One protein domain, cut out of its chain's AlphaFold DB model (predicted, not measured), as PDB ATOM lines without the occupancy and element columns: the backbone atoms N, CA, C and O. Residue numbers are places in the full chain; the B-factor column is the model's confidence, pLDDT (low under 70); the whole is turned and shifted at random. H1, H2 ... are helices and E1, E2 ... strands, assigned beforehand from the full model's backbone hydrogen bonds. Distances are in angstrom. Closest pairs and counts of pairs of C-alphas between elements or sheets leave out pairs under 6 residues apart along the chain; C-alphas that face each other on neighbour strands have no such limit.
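Overview. This is residues 2 to 129 of the 604 residues of the protein "DUF4430 domain-containing protein" of Desulfotomaculum profundi (UniProt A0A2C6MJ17). A small hairpin, E1 and E2, packs on H4, which with H5 packs on H3 in the core; these three helices run roughly side by side, their centres a triangle. Shorter helices lie round them: H1 packs on H3, H2 is near H3 and H4, and H6 is beyond H5. The printed part has 128 residues, ordered H1 H2 E1 E2 H3 H4 H5 H6, mostly helix, with one antiparallel sheet, E1 - E2. It is compact, with a radius of gyration of the C-alphas of 14.2 A and spans of 42 by 34 by 27 A.

Along the chain. E1 is residues 29 to 32 and E2 is residues 38 to 42. H4, residues 76 to 90, is 21.2 A long; H5, residues 106 to 119, 19.8 A; H3, residues 54 to 64, 15.2 A; and H2, residues 17 to 26, 14.0 A. H1, residues 2 to 8, begins at C-alpha 2 (234.189, 120.923, 109.120), and H6, residues 124 to 128, ends at C-alpha 128 (219.622, 138.782, 124.670).

Arrangement. E1 and E2 form an antiparallel hairpin, with N 31 and O 40 within hydrogen-bond range at 2.9 A. The closest C-alphas of E2 and H4, Gly 40 and Asp 83, are 4.2 A apart. H3, the hub, touches H4 (Ile 61 to Ile 81, closest C-alphas 5.5 A) at a shallow tilt of 23 degrees, opposite ways, a helical hairpin. H3 touches H5 at a shallow tilt of 17 degrees, the same way; their closest C-alphas, Asp 55 and Ala 109, are 4.2 A apart. H1 touches H3 at a steep tilt of 54 degrees, with the C-alphas of Thr 4 and Ala 63 closest at 4.4 A. H2 is close to but not clearly touching H3, the C-alphas of Phe 21 and Leu 64 being closest at 7.7 A. H5, with residues 114 to 118 alone, only just touches H6, with 3 pairs of C-alphas within 8 A, Leu 117 and Tyr 127 closest at 7.0 A. In each helix every O i to N i+4 pair is within hydrogen-bond range.

Size, cuts and confidence. The two C-alphas farthest apart, those of Gly 14 and Asp 95, are 43.5 A apart. The printed part has no cut. The links E2 to H3, H3 to H4 and H4 to H5 are long. The model's pLDDT is under 70 at residues 46 to 50 and 101 to 105.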
ATOM      1  N   VAL A   2     234.562 121.619 110.385       92.62
ATOM      2  CA  VAL A   2     234.189 120.923 109.120       92.62
ATOM      3  C   VAL A   2     232.706 120.532 109.084       92.62
ATOM      4  O   VAL A   2     232.005 120.837 108.123       92.62
ATOM      5  N   LEU A   3     232.202 119.929 110.163       94.75
ATOM      6  CA  LEU A   3     230.788 119.558 110.288       94.75
ATOM      7  C   LEU A   3     229.856 120.773 110.209       94.75
ATOM      8  O   LEU A   3     228.832 120.717 109.538       94.75
ATOM      9  N   THR A   4     230.244 121.898 110.810       94.44
ATOM     10  CA  THR A   4     229.520 123.170 110.697       94.44
ATOM     11  C   THR A   4     229.443 123.648 109.246       94.44
ATOM     12  O   THR A   4     228.386 124.087 108.802       94.44
ATOM     13  N   ALA A   5     230.537 123.551 108.485       94.94
ATOM     14  CA  ALA A   5     230.558 123.932 107.072       94.94
ATOM     15  C   ALA A   5     229.654 123.021 106.220       94.94
ATOM     16  O   ALA A   5     228.892 123.509 105.383       94.94
ATOM     17  N   LEU A   6     229.677 121.709 106.470       95.62
ATOM     18  CA  LEU A   6     228.769 120.753 105.825       95.62
ATOM     19  C   LEU A   6     227.301 121.025 106.183       95.62
ATOM     20  O   LEU A   6     226.443 120.985 105.307       95.62
ATOM     21  N   GLY A   7     227.016 121.354 107.444       94.12
ATOM     22  CA  GLY A   7     225.688 121.754 107.906       94.12
ATOM     23  C   GLY A   7     225.177 123.008 107.196       94.12
ATOM     24  O   GLY A   7     224.121 122.975 106.565       94.12
ATOM     25  N   LYS A   8     225.976 124.084 107.189       93.56
ATOM     26  CA  LYS A   8     225.652 125.356 106.512       93.56
ATOM     27  C   LYS A   8     225.418 125.211 105.008       93.56
ATOM     28  O   LYS A   8     224.640 125.969 104.440       93.56
ATOM     29  N   THR A   9     226.085 124.258 104.360       95.50
ATOM     30  CA  THR A   9     225.944 123.991 102.917       95.50
ATOM     31  C   THR A   9     224.886 122.932 102.592       95.50
ATOM     32  O   THR A   9     224.708 122.583 101.424       95.50
ATOM     33  N   GLY A  10     224.190 122.392 103.602       93.25
ATOM     34  CA  GLY A  10     223.205 121.322 103.424       93.25
ATOM     35  C   GLY A  10     223.811 119.993 102.951       93.25
ATOM     36  O   GLY A  10     223.107 119.152 102.399       93.25
ATOM     37  N   LYS A  11     225.124 119.796 103.128       95.19
ATOM     38  CA  LYS A  11     225.872 118.600 102.703       95.19
ATOM     39  C   LYS A  11     226.088 117.582 103.820       95.19
ATOM     40  O   LYS A  11     226.716 116.553 103.592       95.19
ATOM     41  N   LEU A  12     225.538 117.827 105.009       92.50
ATOM     42  CA  LEU A  12     225.642 116.913 106.148       92.50
ATOM     43  C   LEU A  12     224.943 115.557 105.909       92.50
ATOM     44  O   LEU A  12     225.261 114.573 106.567       92.50
ATOM     45  N   SER A  13     224.009 115.470 104.956       88.62
ATOM     46  CA  SER A  13     223.406 114.199 104.520       88.62
ATOM     47  C   SER A  13     224.374 113.299 103.742       88.62
ATOM     48  O   SER A  13     224.110 112.112 103.591       88.62
ATOM     49  N   GLY A  14     225.498 113.843 103.262       92.25
ATOM     50  CA  GLY A  14     226.536 113.093 102.553       92.25
ATOM     51  C   GLY A  14     227.496 112.320 103.463       92.25
ATOM     52  O   GLY A  14     228.416 111.687 102.952       92.25
ATOM     53  N   ILE A  15     227.318 112.383 104.787       94.38
ATOM     54  CA  ILE A  15     228.135 111.661 105.769       94.38
ATOM     55  C   ILE A  15     227.265 110.797 106.686       94.38
ATOM     56  O   ILE A  15     226.073 111.047 106.866       94.38
ATOM     57  N   ASP A  16     227.888 109.805 107.318       96.25
ATOM     58  CA  ASP A  16     227.267 109.010 108.378       96.25
ATOM     59  C   ASP A  16     227.168 109.848 109.666       96.25
ATOM     60  O   ASP A  16     228.116 109.947 110.452       96.25
ATOM     61  N   GLN A  17     226.018 110.502 109.855       94.94
ATOM     62  CA  GLN A  17     225.769 111.373 111.009       94.94
ATOM     63  C   GLN A  17     225.809 110.610 112.336       94.94
ATOM     64  O   GLN A  17     226.223 111.183 113.337       94.94
ATOM     65  N   ILE A  18     225.447 109.324 112.361       94.69
ATOM     66  CA  ILE A  18     225.480 108.519 113.590       94.69
ATOM     67  C   ILE A  18     226.934 108.307 114.019       94.69
ATOM     68  O   ILE A  18     227.282 108.562 115.171       94.69
ATOM     69  N   LYS A  19     227.816 107.915 113.090       95.88
ATOM     70  CA  LYS A  19     229.252 107.778 113.393       95.88
ATOM     71  C   LYS A  19     229.890 109.103 113.789       95.88
ATOM     72  O   LYS A  19     230.663 109.136 114.742       95.88
ATOM     73  N   ALA A  20     229.558 110.185 113.086       95.12
ATOM     74  CA  ALA A  20     230.074 111.510 113.417       95.12
ATOM     75  C   ALA A  20     229.616 111.964 114.814       95.12
ATOM     76  O   ALA A  20     230.435 112.446 115.593       95.12
ATOM     77  N   PHE A  21     228.340 111.757 115.157       95.88
ATOM     78  CA  PHE A  21     227.805 112.062 116.482       95.88
ATOM     79  C   PHE A  21     228.485 111.228 117.568       95.88
ATOM     80  O   PHE A  21     228.975 111.793 118.540       95.88
ATOM     81  N   ASN A  22     228.592 109.909 117.381       94.62
ATOM     82  CA  ASN A  22     229.234 109.019 118.350       94.62
ATOM     83  C   ASN A  22     230.697 109.407 118.601       94.62
ATOM     84  O   ASN A  22     231.145 109.400 119.746       94.62
ATOM     85  N   TYR A  23     231.423 109.803 117.551       92.81
ATOM     86  CA  TYR A  23     232.788 110.306 117.685       92.81
ATOM     87  C   TYR A  23     232.840 111.580 118.537       92.81
ATOM     88  O   TYR A  23     233.566 111.612 119.525       92.81
ATOM     89  N   ILE A  24     232.027 112.596 118.230       91.50
ATOM     90  CA  ILE A  24     231.966 113.843 119.017       91.50
ATOM     91  C   ILE A  24     231.561 113.561 120.467       91.50
ATOM     92  O   ILE A  24     232.163 114.092 121.398       91.50
ATOM     93  N   ASN A  25     230.557 112.708 120.669       91.69
ATOM     94  CA  ASN A  25     230.043 112.359 121.987       91.69
ATOM     95  C   ASN A  25     231.087 111.606 122.828       91.69
ATOM     96  O   ASN A  25     231.105 111.768 124.042       91.69
ATOM     97  N   SER A  26     231.995 110.847 122.204       90.88
ATOM     98  CA  SER A  26     233.103 110.175 122.905       90.88
ATOM     99  C   SER A  26     234.191 111.124 123.418       90.88
ATOM    100  O   SER A  26     235.014 110.730 124.240       90.88
ATOM    101  N   LEU A  27     234.210 112.368 122.926       90.25
ATOM    102  CA  LEU A  27     235.203 113.376 123.289       90.25
ATOM    103  C   LEU A  27     234.735 114.308 124.411       90.25
ATOM    104  O   LEU A  27     235.512 115.161 124.818       90.25
ATOM    105  N   LYS A  28     233.491 114.196 124.885       90.88
ATOM    106  CA  LYS A  28     232.971 115.090 125.927       90.88
ATOM    107  C   LYS A  28     233.455 114.677 127.316       90.88
ATOM    108  O   LYS A  28     233.700 113.497 127.566       90.88
ATOM    109  N   GLN A  29     233.507 115.634 128.232       89.44
ATOM    110  CA  GLN A  29     233.668 115.384 129.664       89.44
ATOM    111  C   GLN A  29     232.512 115.995 130.444       89.44
ATOM    112  O   GLN A  29     231.961 117.019 130.045       89.44
ATOM    113  N   THR A  30     232.138 115.346 131.544       90.56
ATOM    114  CA  THR A  30     231.155 115.890 132.482       90.56
ATOM    115  C   THR A  30     231.764 117.068 133.221       90.56
ATOM    116  O   THR A  30     232.794 116.909 133.876       90.56
ATOM    117  N   HIS A  31     231.104 118.219 133.137       88.38
ATOM    118  CA  HIS A  31     231.498 119.407 133.871       88.38
ATOM    119  C   HIS A  31     230.984 119.354 135.308       88.38
ATOM    120  O   HIS A  31     229.833 118.977 135.562       88.38
ATOM    121  N   LYS A  32     231.841 119.768 136.245       82.81
ATOM    122  CA  LYS A  32     231.502 119.936 137.657       82.81
ATOM    123  C   LYS A  32     231.540 121.413 138.037       82.81
ATOM    124  O   LYS A  32     232.608 122.041 137.980       82.81
ATOM    125  N   ASN A  33     230.396 121.924 138.493       81.88
ATOM    126  CA  ASN A  33     230.294 123.294 138.991       81.88
ATOM    127  C   ASN A  33     231.146 123.497 140.257       81.88
ATOM    128  O   ASN A  33     231.740 122.555 140.799       81.88
ATOM    129  N   SER A  34     231.180 124.724 140.776       73.62
ATOM    130  CA  SER A  34     231.946 125.094 141.981       73.62
ATOM    131  C   SER A  34     231.577 124.295 143.241       73.62
ATOM    132  O   SER A  34     232.363 124.213 144.185       73.62
ATOM    133  N   TRP A  35     230.444 123.593 143.214       72.56
ATOM    134  CA  TRP A  35     229.931 122.744 144.289       72.56
ATOM    135  C   TRP A  35     230.053 121.244 144.003       72.56
ATOM    136  O   TRP A  35     229.422 120.455 144.700       72.56
ATOM    137  N   GLY A  36     230.818 120.850 142.977       70.88
ATOM    138  CA  GLY A  36     231.076 119.450 142.616       70.88
ATOM    139  C   GLY A  36     229.888 118.698 142.001       70.88
ATOM    140  O   GLY A  36     229.944 117.475 141.816       70.88
ATOM    141  N   GLN A  37     228.816 119.410 141.655       81.69
ATOM    142  CA  GLN A  37     227.617 118.848 141.040       81.69
ATOM    143  C   GLN A  37     227.776 118.783 139.520       81.69
ATOM    144  O   GLN A  37     228.460 119.619 138.934       81.69
ATOM    145  N   ASP A  38     227.144 117.793 138.881       89.31
ATOM    146  CA  ASP A  38     227.093 117.729 137.415       89.31
ATOM    147  C   ASP A  38     226.371 118.965 136.874       89.31
ATOM    148  O   ASP A  38     225.216 119.219 137.219       89.31
ATOM    149  N   ALA A  39     227.054 119.717 136.017       91.56
ATOM    150  CA  ALA A  39     226.551 120.953 135.428       91.56
ATOM    151  C   ALA A  39     226.783 120.965 133.911       91.56
ATOM    152  O   ALA A  39     227.269 121.926 133.324       91.56
ATOM    153  N   GLY A  40     226.410 119.863 133.259       94.94
ATOM    154  CA  GLY A  40     226.496 119.713 131.811       94.94
ATOM    155  C   GLY A  40     227.775 119.029 131.342       94.94
ATOM    156  O   GLY A  40     228.404 118.264 132.077       94.94
ATOM    157  N   VAL A  41     228.135 119.264 130.081       94.75
ATOM    158  CA  VAL A  41     229.307 118.650 129.445       94.75
ATOM    159  C   VAL A  41     230.099 119.664 128.637       94.75
ATOM    160  O   VAL A  41     229.532 120.563 128.021       94.75
ATOM    161  N   ALA A  42     231.410 119.469 128.594       92.94
ATOM    162  CA  ALA A  42     232.326 120.307 127.841       92.94
ATOM    163  C   ALA A  42     233.169 119.480 126.867       92.94
ATOM    164  O   ALA A  42     233.392 118.277 127.046       92.94
ATOM    165  N   TRP A  43     233.659 120.158 125.836       92.38
ATOM    166  CA  TRP A  43     234.672 119.668 124.910       92.38
ATOM    167  C   TRP A  43     235.879 120.590 124.965       92.38
ATOM    168  O   TRP A  43     235.732 121.791 125.176       92.38
ATOM    169  N   GLY A  44     237.055 120.044 124.694       85.50
ATOM    170  CA  GLY A  44     238.269 120.830 124.556       85.50
ATOM    171  C   GLY A  44     239.469 119.966 124.217       85.50
ATOM    172  O   GLY A  44     239.342 118.809 123.794       85.50
ATOM    173  N   SER A  45     240.647 120.562 124.341       71.31
ATOM    174  CA  SER A  45     241.906 119.942 123.971       71.31
ATOM    175  C   SER A  45     242.506 119.127 125.119       71.31
ATOM    176  O   SER A  45     242.431 119.489 126.287       71.31
ATOM    177  N   ARG A  46     243.201 118.030 124.786       63.09
ATOM    178  CA  ARG A  46     244.072 117.322 125.750       63.09
ATOM    179  C   ARG A  46     245.379 118.074 126.033       63.09
ATOM    180  O   ARG A  46     246.175 117.608 126.841       63.09
ATOM    181  N   TRP A  47     245.618 119.176 125.328       58.22
ATOM    182  CA  TRP A  47     246.876 119.924 125.348       58.22
ATOM    183  C   TRP A  47     246.794 121.233 126.142       58.22
ATOM    184  O   TRP A  47     247.805 121.916 126.267       58.22
ATOM    185  N   THR A  48     245.619 121.582 126.667       54.22
ATOM    186  CA  THR A  48     245.400 122.736 127.546       54.22
ATOM    187  C   THR A  48     245.286 122.293 129.004       54.22
ATOM    188  O   THR A  48     244.881 121.170 129.317       54.22
ATOM    189  N   THR A  49     245.661 123.186 129.914       49.47
ATOM    190  CA  THR A  49     245.492 123.078 131.368       49.47
ATOM    191  C   THR A  49     244.003 123.156 131.715       49.47
ATOM    192  O   THR A  49     243.466 124.200 132.060       49.47
ATOM    193  N   GLY A  50     243.319 122.022 131.580       59.34
ATOM    194  CA  GLY A  50     241.865 121.919 131.680       59.34
ATOM    195  C   GLY A  50     241.289 121.477 130.341       59.34
ATOM    196  O   GLY A  50     241.523 122.105 129.311       59.34
ATOM    197  N   PHE A  51     240.569 120.356 130.349       70.69
ATOM    198  CA  PHE A  51     239.961 119.783 129.145       70.69
ATOM    199  C   PHE A  51     238.710 120.557 128.690       70.69
ATOM    200  O   PHE A  51     238.207 120.339 127.594       70.69
ATOM    201  N   GLU A  52     238.178 121.440 129.531       84.25
ATOM    202  CA  GLU A  52     236.933 122.160 129.284       84.25
ATOM    203  C   GLU A  52     237.212 123.493 128.573       84.25
ATOM    204  O   GLU A  52     237.705 124.439 129.182       84.25
ATOM    205  N   GLU A  53     236.891 123.575 127.279       87.88
ATOM    206  CA  GLU A  53     237.027 124.795 126.478       87.88
ATOM    207  C   GLU A  53     235.645 125.303 126.044       87.88
ATOM    208  O   GLU A  53     234.899 124.641 125.311       87.88
ATOM    209  N   SER A  54     235.283 126.507 126.482       91.00
ATOM    210  CA  SER A  54     233.951 127.068 126.231       91.00
ATOM    211  C   SER A  54     233.705 127.398 124.759       91.00
ATOM    212  O   SER A  54     232.627 127.131 124.231       91.00
ATOM    213  N   ASP A  55     234.716 127.901 124.058       90.56
ATOM    214  CA  ASP A  55     234.662 128.156 122.621       90.56
ATOM    215  C   ASP A  55     234.506 126.857 121.818       90.56
ATOM    216  O   ASP A  55     233.595 126.746 120.992       90.56
ATOM    217  N   THR A  56     235.309 125.832 122.118       91.88
ATOM    218  CA  THR A  56     235.183 124.508 121.487       91.88
ATOM    219  C   THR A  56     233.809 123.894 121.759       91.88
ATOM    220  O   THR A  56     233.167 123.374 120.842       91.88
ATOM    221  N   THR A  57     233.306 124.002 122.989       94.75
ATOM    222  CA  THR A  57     231.970 123.510 123.351       94.75
ATOM    223  C   THR A  57     230.871 124.211 122.548       94.75
ATOM    224  O   THR A  57     230.026 123.546 121.943       94.75
ATOM    225  N   ALA A  58     230.912 125.540 122.441       95.94
ATOM    226  CA  ALA A  58     229.964 126.300 121.630       95.94
ATOM    227  C   ALA A  58     230.042 125.948 120.128       95.94
ATOM    228  O   ALA A  58     229.016 125.804 119.448       95.94
ATOM    229  N   GLN A  59     231.245 125.714 119.599       95.75
ATOM    230  CA  GLN A  59     231.438 125.264 118.219       95.75
ATOM    231  C   GLN A  59     230.891 123.849 117.975       95.75
ATOM    232  O   GLN A  59     230.337 123.581 116.900       95.75
ATOM    233  N   VAL A  60     231.013 122.946 118.955       97.12
ATOM    234  CA  VAL A  60     230.410 121.608 118.904       97.12
ATOM    235  C   VAL A  60     228.888 121.708 118.891       97.12
ATOM    236  O   VAL A  60     228.265 121.118 118.009       97.12
ATOM    237  N   ILE A  61     228.286 122.512 119.772       98.44
ATOM    238  CA  ILE A  61     226.832 122.752 119.785       98.44
ATOM    239  C   ILE A  61     226.361 123.288 118.427       98.44
ATOM    240  O   ILE A  61     225.398 122.784 117.848       98.44
ATOM    241  N   THR A  62     227.088 124.256 117.863       98.50
ATOM    242  CA  THR A  62     226.807 124.794 116.526       98.50
ATOM    243  C   THR A  62     226.852 123.702 115.456       98.50
ATOM    244  O   THR A  62     225.975 123.647 114.597       98.50
ATOM    245  N   ALA A  63     227.847 122.813 115.478       97.75
ATOM    246  CA  ALA A  63     227.925 121.702 114.530       97.75
ATOM    247  C   ALA A  63     226.758 120.714 114.698       97.75
ATOM    248  O   ALA A  63     226.139 120.335 113.703       97.75
ATOM    249  N   LEU A  64     226.445 120.335 115.940       98.06
ATOM    250  CA  LEU A  64     225.364 119.407 116.273       98.06
ATOM    251  C   LEU A  64     223.984 119.963 115.917       98.06
ATOM    252  O   LEU A  64     223.110 119.182 115.560       98.06
ATOM    253  N   SER A  65     223.792 121.285 115.916       97.94
ATOM    254  CA  SER A  65     222.516 121.910 115.528       97.94
ATOM    255  C   SER A  65     222.035 121.549 114.110       97.94
ATOM    256  O   SER A  65     220.844 121.622 113.822       97.94
ATOM    257  N   TYR A  66     222.946 121.113 113.230       97.06
ATOM    258  CA  TYR A  66     222.628 120.677 111.866       97.06
ATOM    259  C   TYR A  66     222.335 119.172 111.742       97.06
ATOM    260  O   TYR A  66     221.960 118.719 110.660       97.06
ATOM    261  N   PHE A  67     222.543 118.382 112.801       97.38
ATOM    262  CA  PHE A  67     222.337 116.932 112.777       97.38
ATOM    263  C   PHE A  67     220.850 116.581 112.863       97.38
ATOM    264  O   PHE A  67     220.040 117.286 113.469       97.38
ATOM    265  N   SER A  68     220.490 115.431 112.294       94.69
ATOM    266  CA  SER A  68     219.167 114.837 112.492       94.69
ATOM    267  C   SER A  68     218.892 114.646 113.988       94.69
ATOM    268  O   SER A  68     219.725 114.108 114.712       94.69
ATOM    269  N   GLY A  69     217.723 115.088 114.454       94.56
ATOM    270  CA  GLY A  69     217.329 115.012 115.864       94.56
ATOM    271  C   GLY A  69     217.713 116.227 116.714       94.56
ATOM    272  O   GLY A  69     217.219 116.332 117.832       94.56
ATOM    273  N   ALA A  70     218.501 117.182 116.203       95.94
ATOM    274  CA  ALA A  70     218.935 118.357 116.971       95.94
ATOM    275  C   ALA A  70     217.785 119.207 117.543       95.94
ATOM    276  O   ALA A  70     217.945 119.800 118.602       95.94
ATOM    277  N   ASN A  71     216.624 119.218 116.876       94.19
ATOM    278  CA  ASN A  71     215.404 119.911 117.314       94.19
ATOM    279  C   ASN A  71     214.299 118.941 117.775       94.19
ATOM    280  O   ASN A  71     213.135 119.321 117.872       94.19
ATOM    281  N   THR A  72     214.636 117.671 117.995       96.75
ATOM    282  CA  THR A  72     213.701 116.644 118.460       96.75
ATOM    283  C   THR A  72     213.957 116.392 119.933       96.75
ATOM    284  O   THR A  72     214.941 115.741 120.291       96.75
ATOM    285  N   GLU A  73     213.072 116.911 120.780       94.69
ATOM    286  CA  GLU A  73     213.148 116.716 122.223       94.69
ATOM    287  C   GLU A  73     213.252 115.220 122.563       94.69
ATOM    288  O   GLU A  73     212.536 114.380 122.016       94.69
ATOM    289  N   GLY A  74     214.211 114.879 123.423       93.75
ATOM    290  CA  GLY A  74     214.489 113.498 123.819       93.75
ATOM    291  C   GLY A  74     215.479 112.737 122.930       93.75
ATOM    292  O   GLY A  74     215.968 111.694 123.376       93.75
ATOM    293  N   SER A  75     215.838 113.245 121.743       97.81
ATOM    294  CA  SER A  75     216.907 112.644 120.933       97.81
ATOM    295  C   SER A  75     218.274 112.779 121.620       97.81
ATOM    296  O   SER A  75     218.504 113.713 122.394       97.81
ATOM    297  N   ASP A  76     219.205 111.875 121.317       97.62
ATOM    298  CA  ASP A  76     220.550 111.924 121.904       97.62
ATOM    299  C   ASP A  76     221.313 113.187 121.485       97.62
ATOM    300  O   ASP A  76     221.993 113.800 122.305       97.62
ATOM    301  N   VAL A  77     221.138 113.635 120.237       97.81
ATOM    302  CA  VAL A  77     221.724 114.890 119.741       97.81
ATOM    303  C   VAL A  77     221.175 116.085 120.519       97.81
ATOM    304  O   VAL A  77     221.951 116.928 120.967       97.81
ATOM    305  N   TYR A  78     219.855 116.141 120.721       98.12
ATOM    306  CA  TYR A  78     219.207 117.212 121.478       98.12
ATOM    307  C   TYR A  78     219.708 117.254 122.925       98.12
ATOM    308  O   TYR A  78     220.084 118.320 123.404       98.12
ATOM    309  N   LYS A  79     219.771 116.104 123.610       97.94
ATOM    310  CA  LYS A  79     220.263 116.014 124.997       97.94
ATOM    311  C   LYS A  79     221.702 116.508 125.120       97.94
ATOM    312  O   LYS A  79     221.976 117.360 125.954       97.94
ATOM    313  N   VAL A  80     222.591 116.061 124.233       97.88
ATOM    314  CA  VAL A  80     224.001 116.487 124.233       97.88
ATOM    315  C   VAL A  80     224.145 117.990 123.966       97.88
ATOM    316  O   VAL A  80     225.005 118.635 124.563       97.88
ATOM    317  N   ILE A  81     223.290 118.570 123.116       98.44
ATOM    318  CA  ILE A  81     223.214 120.026 122.934       98.44
ATOM    319  C   ILE A  81     222.808 120.721 124.243       98.44
ATOM    320  O   ILE A  81     223.454 121.696 124.625       98.44
ATOM    321  N   GLN A  82     221.772 120.237 124.938       98.00
ATOM    322  CA  GLN A  82     221.330 120.834 126.206       98.00
ATOM    323  C   GLN A  82     222.391 120.712 127.307       98.00
ATOM    324  O   GLN A  82     222.621 121.676 128.038       98.00
ATOM    325  N   ASP A  83     223.085 119.577 127.389       97.56
ATOM    326  CA  ASP A  83     224.181 119.379 128.339       97.56
ATOM    327  C   ASP A  83     225.319 120.382 128.080       97.56
ATOM    328  O   ASP A  83     225.855 120.974 129.016       97.56
ATOM    329  N   GLY A  84     225.662 120.631 126.810       97.50
ATOM    330  CA  GLY A  84     226.666 121.631 126.437       97.50
ATOM    331  C   GLY A  84     226.242 123.063 126.773       97.50
ATOM    332  O   GLY A  84     227.036 123.852 127.282       97.50
ATOM    333  N   LEU A  85     224.973 123.406 126.528       97.56
ATOM    334  CA  LEU A  85     224.416 124.708 126.909       97.56
ATOM    335  C   LEU A  85     224.386 124.901 128.431       97.56
ATOM    336  O   LEU A  85     224.577 126.021 128.899       97.56
ATOM    337  N   THR A  86     224.170 123.825 129.192       96.75
ATOM    338  CA  THR A  86     224.196 123.849 130.662       96.75
ATOM    339  C   THR A  86     225.588 124.215 131.170       96.75
ATOM    340  O   THR A  86     225.700 125.127 131.985       96.75
ATOM    341  N   TYR A  87     226.638 123.608 130.609       94.94
ATOM    342  CA  TYR A  87     228.024 123.969 130.917       94.94
ATOM    343  C   TYR A  87     228.326 125.438 130.595       94.94
ATOM    344  O   TYR A  87     228.799 126.169 131.460       94.94
ATOM    345  N   LEU A  88     227.993 125.905 129.384       95.06
ATOM    346  CA  LEU A  88     228.240 127.301 128.981       95.06
ATOM    347  C   LEU A  88     227.533 128.313 129.887       95.06
ATOM    348  O   LEU A  88     228.014 129.430 130.059       95.06
ATOM    349  N   LYS A  89     226.388 127.932 130.457       93.56
ATOM    350  CA  LYS A  89     225.644 128.760 131.403       93.56
ATOM    351  C   LYS A  89     226.255 128.746 132.806       93.56
ATOM    352  O   LYS A  89     226.150 129.765 133.484       93.56
ATOM    353  N   ASP A  90     226.859 127.635 133.229       91.31
ATOM    354  CA  ASP A  90     227.551 127.515 134.521       91.31
ATOM    355  C   ASP A  90     228.824 128.372 134.547       91.31
ATOM    356  O   ASP A  90     229.019 129.161 135.465       91.31
ATOM    357  N   VAL A  91     229.614 128.332 133.468       89.00
ATOM    358  CA  VAL A  91     230.845 129.139 133.325       89.00
ATOM    359  C   VAL A  91     230.591 130.586 132.885       89.00
ATOM    360  O   VAL A  91     231.524 131.325 132.563       89.00
ATOM    361  N   GLN A  92     229.331 131.011 132.810       91.62
ATOM    362  CA  GLN A  92     228.986 132.381 132.454       91.62
ATOM    363  C   GLN A  92     229.190 133.307 133.657       91.62
ATOM    364  O   GLN A  92     228.534 133.153 134.686       91.62
ATOM    365  N   ASP A  93     230.026 134.331 133.494       87.88
ATOM    366  CA  ASP A  93     230.316 135.302 134.541       87.88
ATOM    367  C   ASP A  93     229.044 136.031 134.997       87.88
ATOM    368  O   ASP A  93     228.279 136.578 134.194       87.88
ATOM    369  N   ALA A  94     228.824 136.053 136.310       84.38
ATOM    370  CA  ALA A  94     227.599 136.571 136.904       84.38
ATOM    371  C   ALA A  94     227.449 138.096 136.772       84.38
ATOM    372  O   ALA A  94     226.327 138.597 136.856       84.38
ATOM    373  N   ASP A  95     228.543 138.837 136.563       82.56
ATOM    374  CA  ASP A  95     228.510 140.297 136.501       82.56
ATOM    375  C   ASP A  95     228.553 140.850 135.077       82.56
ATOM    376  O   ASP A  95     227.899 141.849 134.779       82.56
ATOM    377  N   THR A  96     229.301 140.207 134.192       83.50
ATOM    378  CA  THR A  96     229.561 140.660 132.823       83.50
ATOM    379  C   THR A  96     228.781 139.869 131.779       83.50
ATOM    380  O   THR A  96     228.703 140.301 130.632       83.50
ATOM    381  N   ALA A  97     228.201 138.724 132.165       88.25
ATOM    382  CA  ALA A  97     227.607 137.732 131.268       88.25
ATOM    383  C   ALA A  97     228.593 137.135 130.245       88.25
ATOM    384  O   ALA A  97     228.162 136.410 129.341       88.25
ATOM    385  N   ALA A  98     229.893 137.420 130.374       89.62
ATOM    386  CA  ALA A  98     230.920 136.855 129.518       89.62
ATOM    387  C   ALA A  98     231.057 135.354 129.782       89.62
ATOM    388  O   ALA A  98     230.943 134.894 130.915       89.62
ATOM    389  N   ILE A  99     231.315 134.584 128.732       91.56
ATOM    390  CA  ILE A  99     231.618 133.160 128.861       91.56
ATOM    391  C   ILE A  99     233.080 133.045 129.283       91.56
ATOM    392  O   ILE A  99     233.980 133.394 128.511       91.56
ATOM    393  N   VAL A 100     233.305 132.636 130.534       79.56
ATOM    394  CA  VAL A 100     234.643 132.584 131.125       79.56
ATOM    395  C   VAL A 100     235.413 131.425 130.517       79.56
ATOM    396  O   VAL A 100     234.924 130.301 130.440       79.56
ATOM    397  N   ARG A 101     236.647 131.710 130.105       68.44
ATOM    398  CA  ARG A 101     237.635 130.707 129.721       68.44
ATOM    399  C   ARG A 101     238.629 130.591 130.870       68.44
ATOM    400  O   ARG A 101     239.099 131.617 131.354       68.44
ATOM    401  N   THR A 102     238.976 129.369 131.270       55.50
ATOM    402  CA  THR A 102     239.981 129.107 132.316       55.50
ATOM    403  C   THR A 102     241.318 129.786 131.991       55.50
ATOM    404  O   THR A 102     242.023 130.229 132.889       55.50
ATOM    405  N   GLU A 103     241.628 129.940 130.696       52.31
ATOM    406  CA  GLU A 103     242.748 130.729 130.174       52.31
ATOM    407  C   GLU A 103     242.357 131.370 128.824       52.31
ATOM    408  O   GLU A 103     241.971 130.647 127.911       52.31
ATOM    409  N   GLY A 104     242.477 132.691 128.625       55.94
ATOM    410  CA  GLY A 104     242.340 133.345 127.303       55.94
ATOM    411  C   GLY A 104     241.176 134.337 127.139       55.94
ATOM    412  O   GLY A 104     240.672 134.886 128.111       55.94
ATOM    413  N   ASP A 105     240.791 134.617 125.887       68.69
ATOM    414  CA  ASP A 105     239.853 135.696 125.520       68.69
ATOM    415  C   ASP A 105     238.375 135.269 125.626       68.69
ATOM    416  O   ASP A 105     237.854 134.529 124.783       68.69
ATOM    417  N   SER A 106     237.678 135.782 126.643       82.25
ATOM    418  CA  SER A 106     236.244 135.550 126.871       82.25
ATOM    419  C   SER A 106     235.346 136.142 125.777       82.25
ATOM    420  O   SER A 106     234.210 135.693 125.598       82.25
ATOM    421  N   THR A 107     235.838 137.097 124.980       85.94
ATOM    422  CA  THR A 107     235.091 137.701 123.865       85.94
ATOM    423  C   THR A 107     234.785 136.664 122.793       85.94
ATOM    424  O   THR A 107     233.654 136.576 122.308       85.94
ATOM    425  N   PHE A 108     235.781 135.846 122.443       87.94
ATOM    426  CA  PHE A 108     235.639 134.821 121.415       87.94
ATOM    427  C   PHE A 108     234.671 133.716 121.850       87.94
ATOM    428  O   PHE A 108     233.729 133.402 121.121       87.94
ATOM    429  N   ALA A 109     234.827 133.198 123.072       90.69
ATOM    430  CA  ALA A 109     233.923 132.191 123.632       90.69
ATOM    431  C   ALA A 109     232.472 132.695 123.722       90.69
ATOM    432  O   ALA A 109     231.525 131.970 123.401       90.69
ATOM    433  N   THR A 110     232.287 133.966 124.091       93.56
ATOM    434  CA  THR A 110     230.965 134.603 124.125       93.56
ATOM    435  C   THR A 110     230.360 134.702 122.722       93.56
ATOM    436  O   THR A 110     229.190 134.368 122.528       93.56
ATOM    437  N   ALA A 111     231.147 135.097 121.717       93.50
ATOM    438  CA  ALA A 111     230.686 135.169 120.332       93.50
ATOM    439  C   ALA A 111     230.280 133.791 119.781       93.50
ATOM    440  O   ALA A 111     229.204 133.661 119.191       93.50
ATOM    441  N   GLU A 112     231.089 132.756 120.016       94.88
ATOM    442  CA  GLU A 112     230.767 131.377 119.624       94.88
ATOM    443  C   GLU A 112     229.505 130.868 120.329       94.88
ATOM    444  O   GLU A 112     228.656 130.229 119.706       94.88
ATOM    445  N   THR A 113     229.312 131.219 121.601       96.06
ATOM    446  CA  THR A 113     228.093 130.876 122.347       96.06
ATOM    447  C   THR A 113     226.856 131.520 121.724       96.06
ATOM    448  O   THR A 113     225.851 130.845 121.511       96.06
ATOM    449  N   LEU A 114     226.918 132.795 121.327       95.88
ATOM    450  CA  LEU A 114     225.811 133.450 120.618       95.88
ATOM    451  C   LEU A 114     225.513 132.784 119.264       95.88
ATOM    452  O   LEU A 114     224.344 132.630 118.891       95.88
ATOM    453  N   ILE A 115     226.549 132.350 118.535       96.31
ATOM    454  CA  ILE A 115     226.395 131.574 117.295       96.31
ATOM    455  C   ILE A 115     225.704 130.238 117.586       96.31
ATOM    456  O   ILE A 115     224.767 129.875 116.867       96.31
ATOM    457  N   ALA A 116     226.106 129.537 118.646       97.75
ATOM    458  CA  ALA A 116     225.513 128.274 119.070       97.75
ATOM    459  C   ALA A 116     224.027 128.435 119.413       97.75
ATOM    460  O   ALA A 116     223.192 127.731 118.844       97.75
ATOM    461  N   LEU A 117     223.683 129.422 120.250       97.50
ATOM    462  CA  LEU A 117     222.306 129.736 120.649       97.50
ATOM    463  C   LEU A 117     221.423 130.031 119.431       97.50
ATOM    464  O   LEU A 117     220.324 129.488 119.309       97.50
ATOM    465  N   LYS A 118     221.919 130.839 118.489       96.62
ATOM    466  CA  LYS A 118     221.204 131.125 117.240       96.62
ATOM    467  C   LYS A 118     221.038 129.878 116.366       96.62
ATOM    468  O   LYS A 118     219.990 129.708 115.748       96.62
ATOM    469  N   SER A 119     222.052 129.016 116.305       96.31
ATOM    470  CA  SER A 119     222.044 127.822 115.448       96.31
ATOM    471  C   SER A 119     221.077 126.748 115.952       96.31
ATOM    472  O   SER A 119     220.440 126.086 115.140       96.31
ATOM    473  N   VAL A 120     220.868 126.648 117.271       96.62
ATOM    474  CA  VAL A 120     219.827 125.791 117.878       96.62
ATOM    475  C   VAL A 120     218.426 126.424 117.856       96.62
ATOM    476  O   VAL A 120     217.507 125.942 118.510       96.62
ATOM    477  N   GLY A 121     218.245 127.529 117.125       95.06
ATOM    478  CA  GLY A 121     216.942 128.154 116.904       95.06
ATOM    479  C   GLY A 121     216.480 129.136 117.982       95.06
ATOM    480  O   GLY A 121     215.339 129.595 117.907       95.06
ATOM    481  N   LYS A 122     217.322 129.518 118.961       95.56
ATOM    482  CA  LYS A 122     216.944 130.578 119.911       95.56
ATOM    483  C   LYS A 122     216.873 131.931 119.194       95.56
ATOM    484  O   LYS A 122     217.776 132.338 118.459       95.56
ATOM    485  N   THR A 123     215.786 132.649 119.436       95.50
ATOM    486  CA  THR A 123     215.569 134.023 118.970       95.50
ATOM    487  C   THR A 123     216.411 135.018 119.770       95.50
ATOM    488  O   THR A 123     216.835 134.725 120.886       95.50
ATOM    489  N   PHE A 124     216.591 136.233 119.239       93.62
ATOM    490  CA  PHE A 124     217.271 137.317 119.959       93.62
ATOM    491  C   PHE A 124     216.679 137.549 121.354       93.62
ATOM    492  O   PHE A 124     217.419 137.645 122.325       93.62
ATOM    493  N   SER A 125     215.349 137.547 121.486       95.00
ATOM    494  CA  SER A 125     214.700 137.725 122.790       95.00
ATOM    495  C   SER A 125     215.046 136.613 123.787       95.00
ATOM    496  O   SER A 125     215.087 136.865 124.984       95.00
ATOM    497  N   GLN A 126     215.320 135.393 123.313       93.69
ATOM    498  CA  GLN A 126     215.634 134.249 124.173       93.69
ATOM    499  C   GLN A 126     217.089 134.228 124.656       93.69
ATOM    500  O   GLN A 126     217.338 133.636 125.705       93.69
ATOM    501  N   TYR A 127     218.038 134.858 123.951       92.06
ATOM    502  CA  TYR A 127     219.449 134.924 124.382       92.06
ATOM    503  C   TYR A 127     219.955 136.328 124.756       92.06
ATOM    504  O   TYR A 127     221.032 136.447 125.327       92.06
ATOM    505  N   ALA A 128     219.220 137.392 124.427       89.81
ATOM    506  CA  ALA A 128     219.622 138.782 124.670       89.81
ATOM    507  C   ALA A 128     218.467 139.697 125.121       89.81
ATOM    508  O   ALA A 128     218.684 140.882 125.368       89.81
ATOM    509  N   GLY A 129     217.235 139.182 125.223       90.19
ATOM    510  CA  GLY A 129     216.116 139.928 125.805       90.19
ATOM    511  C   GLY A 129     216.292 140.135 127.312       90.19
ATOM    512  O   GLY A 129     217.019 139.389 127.962       90.19
TER     513      GLY A 129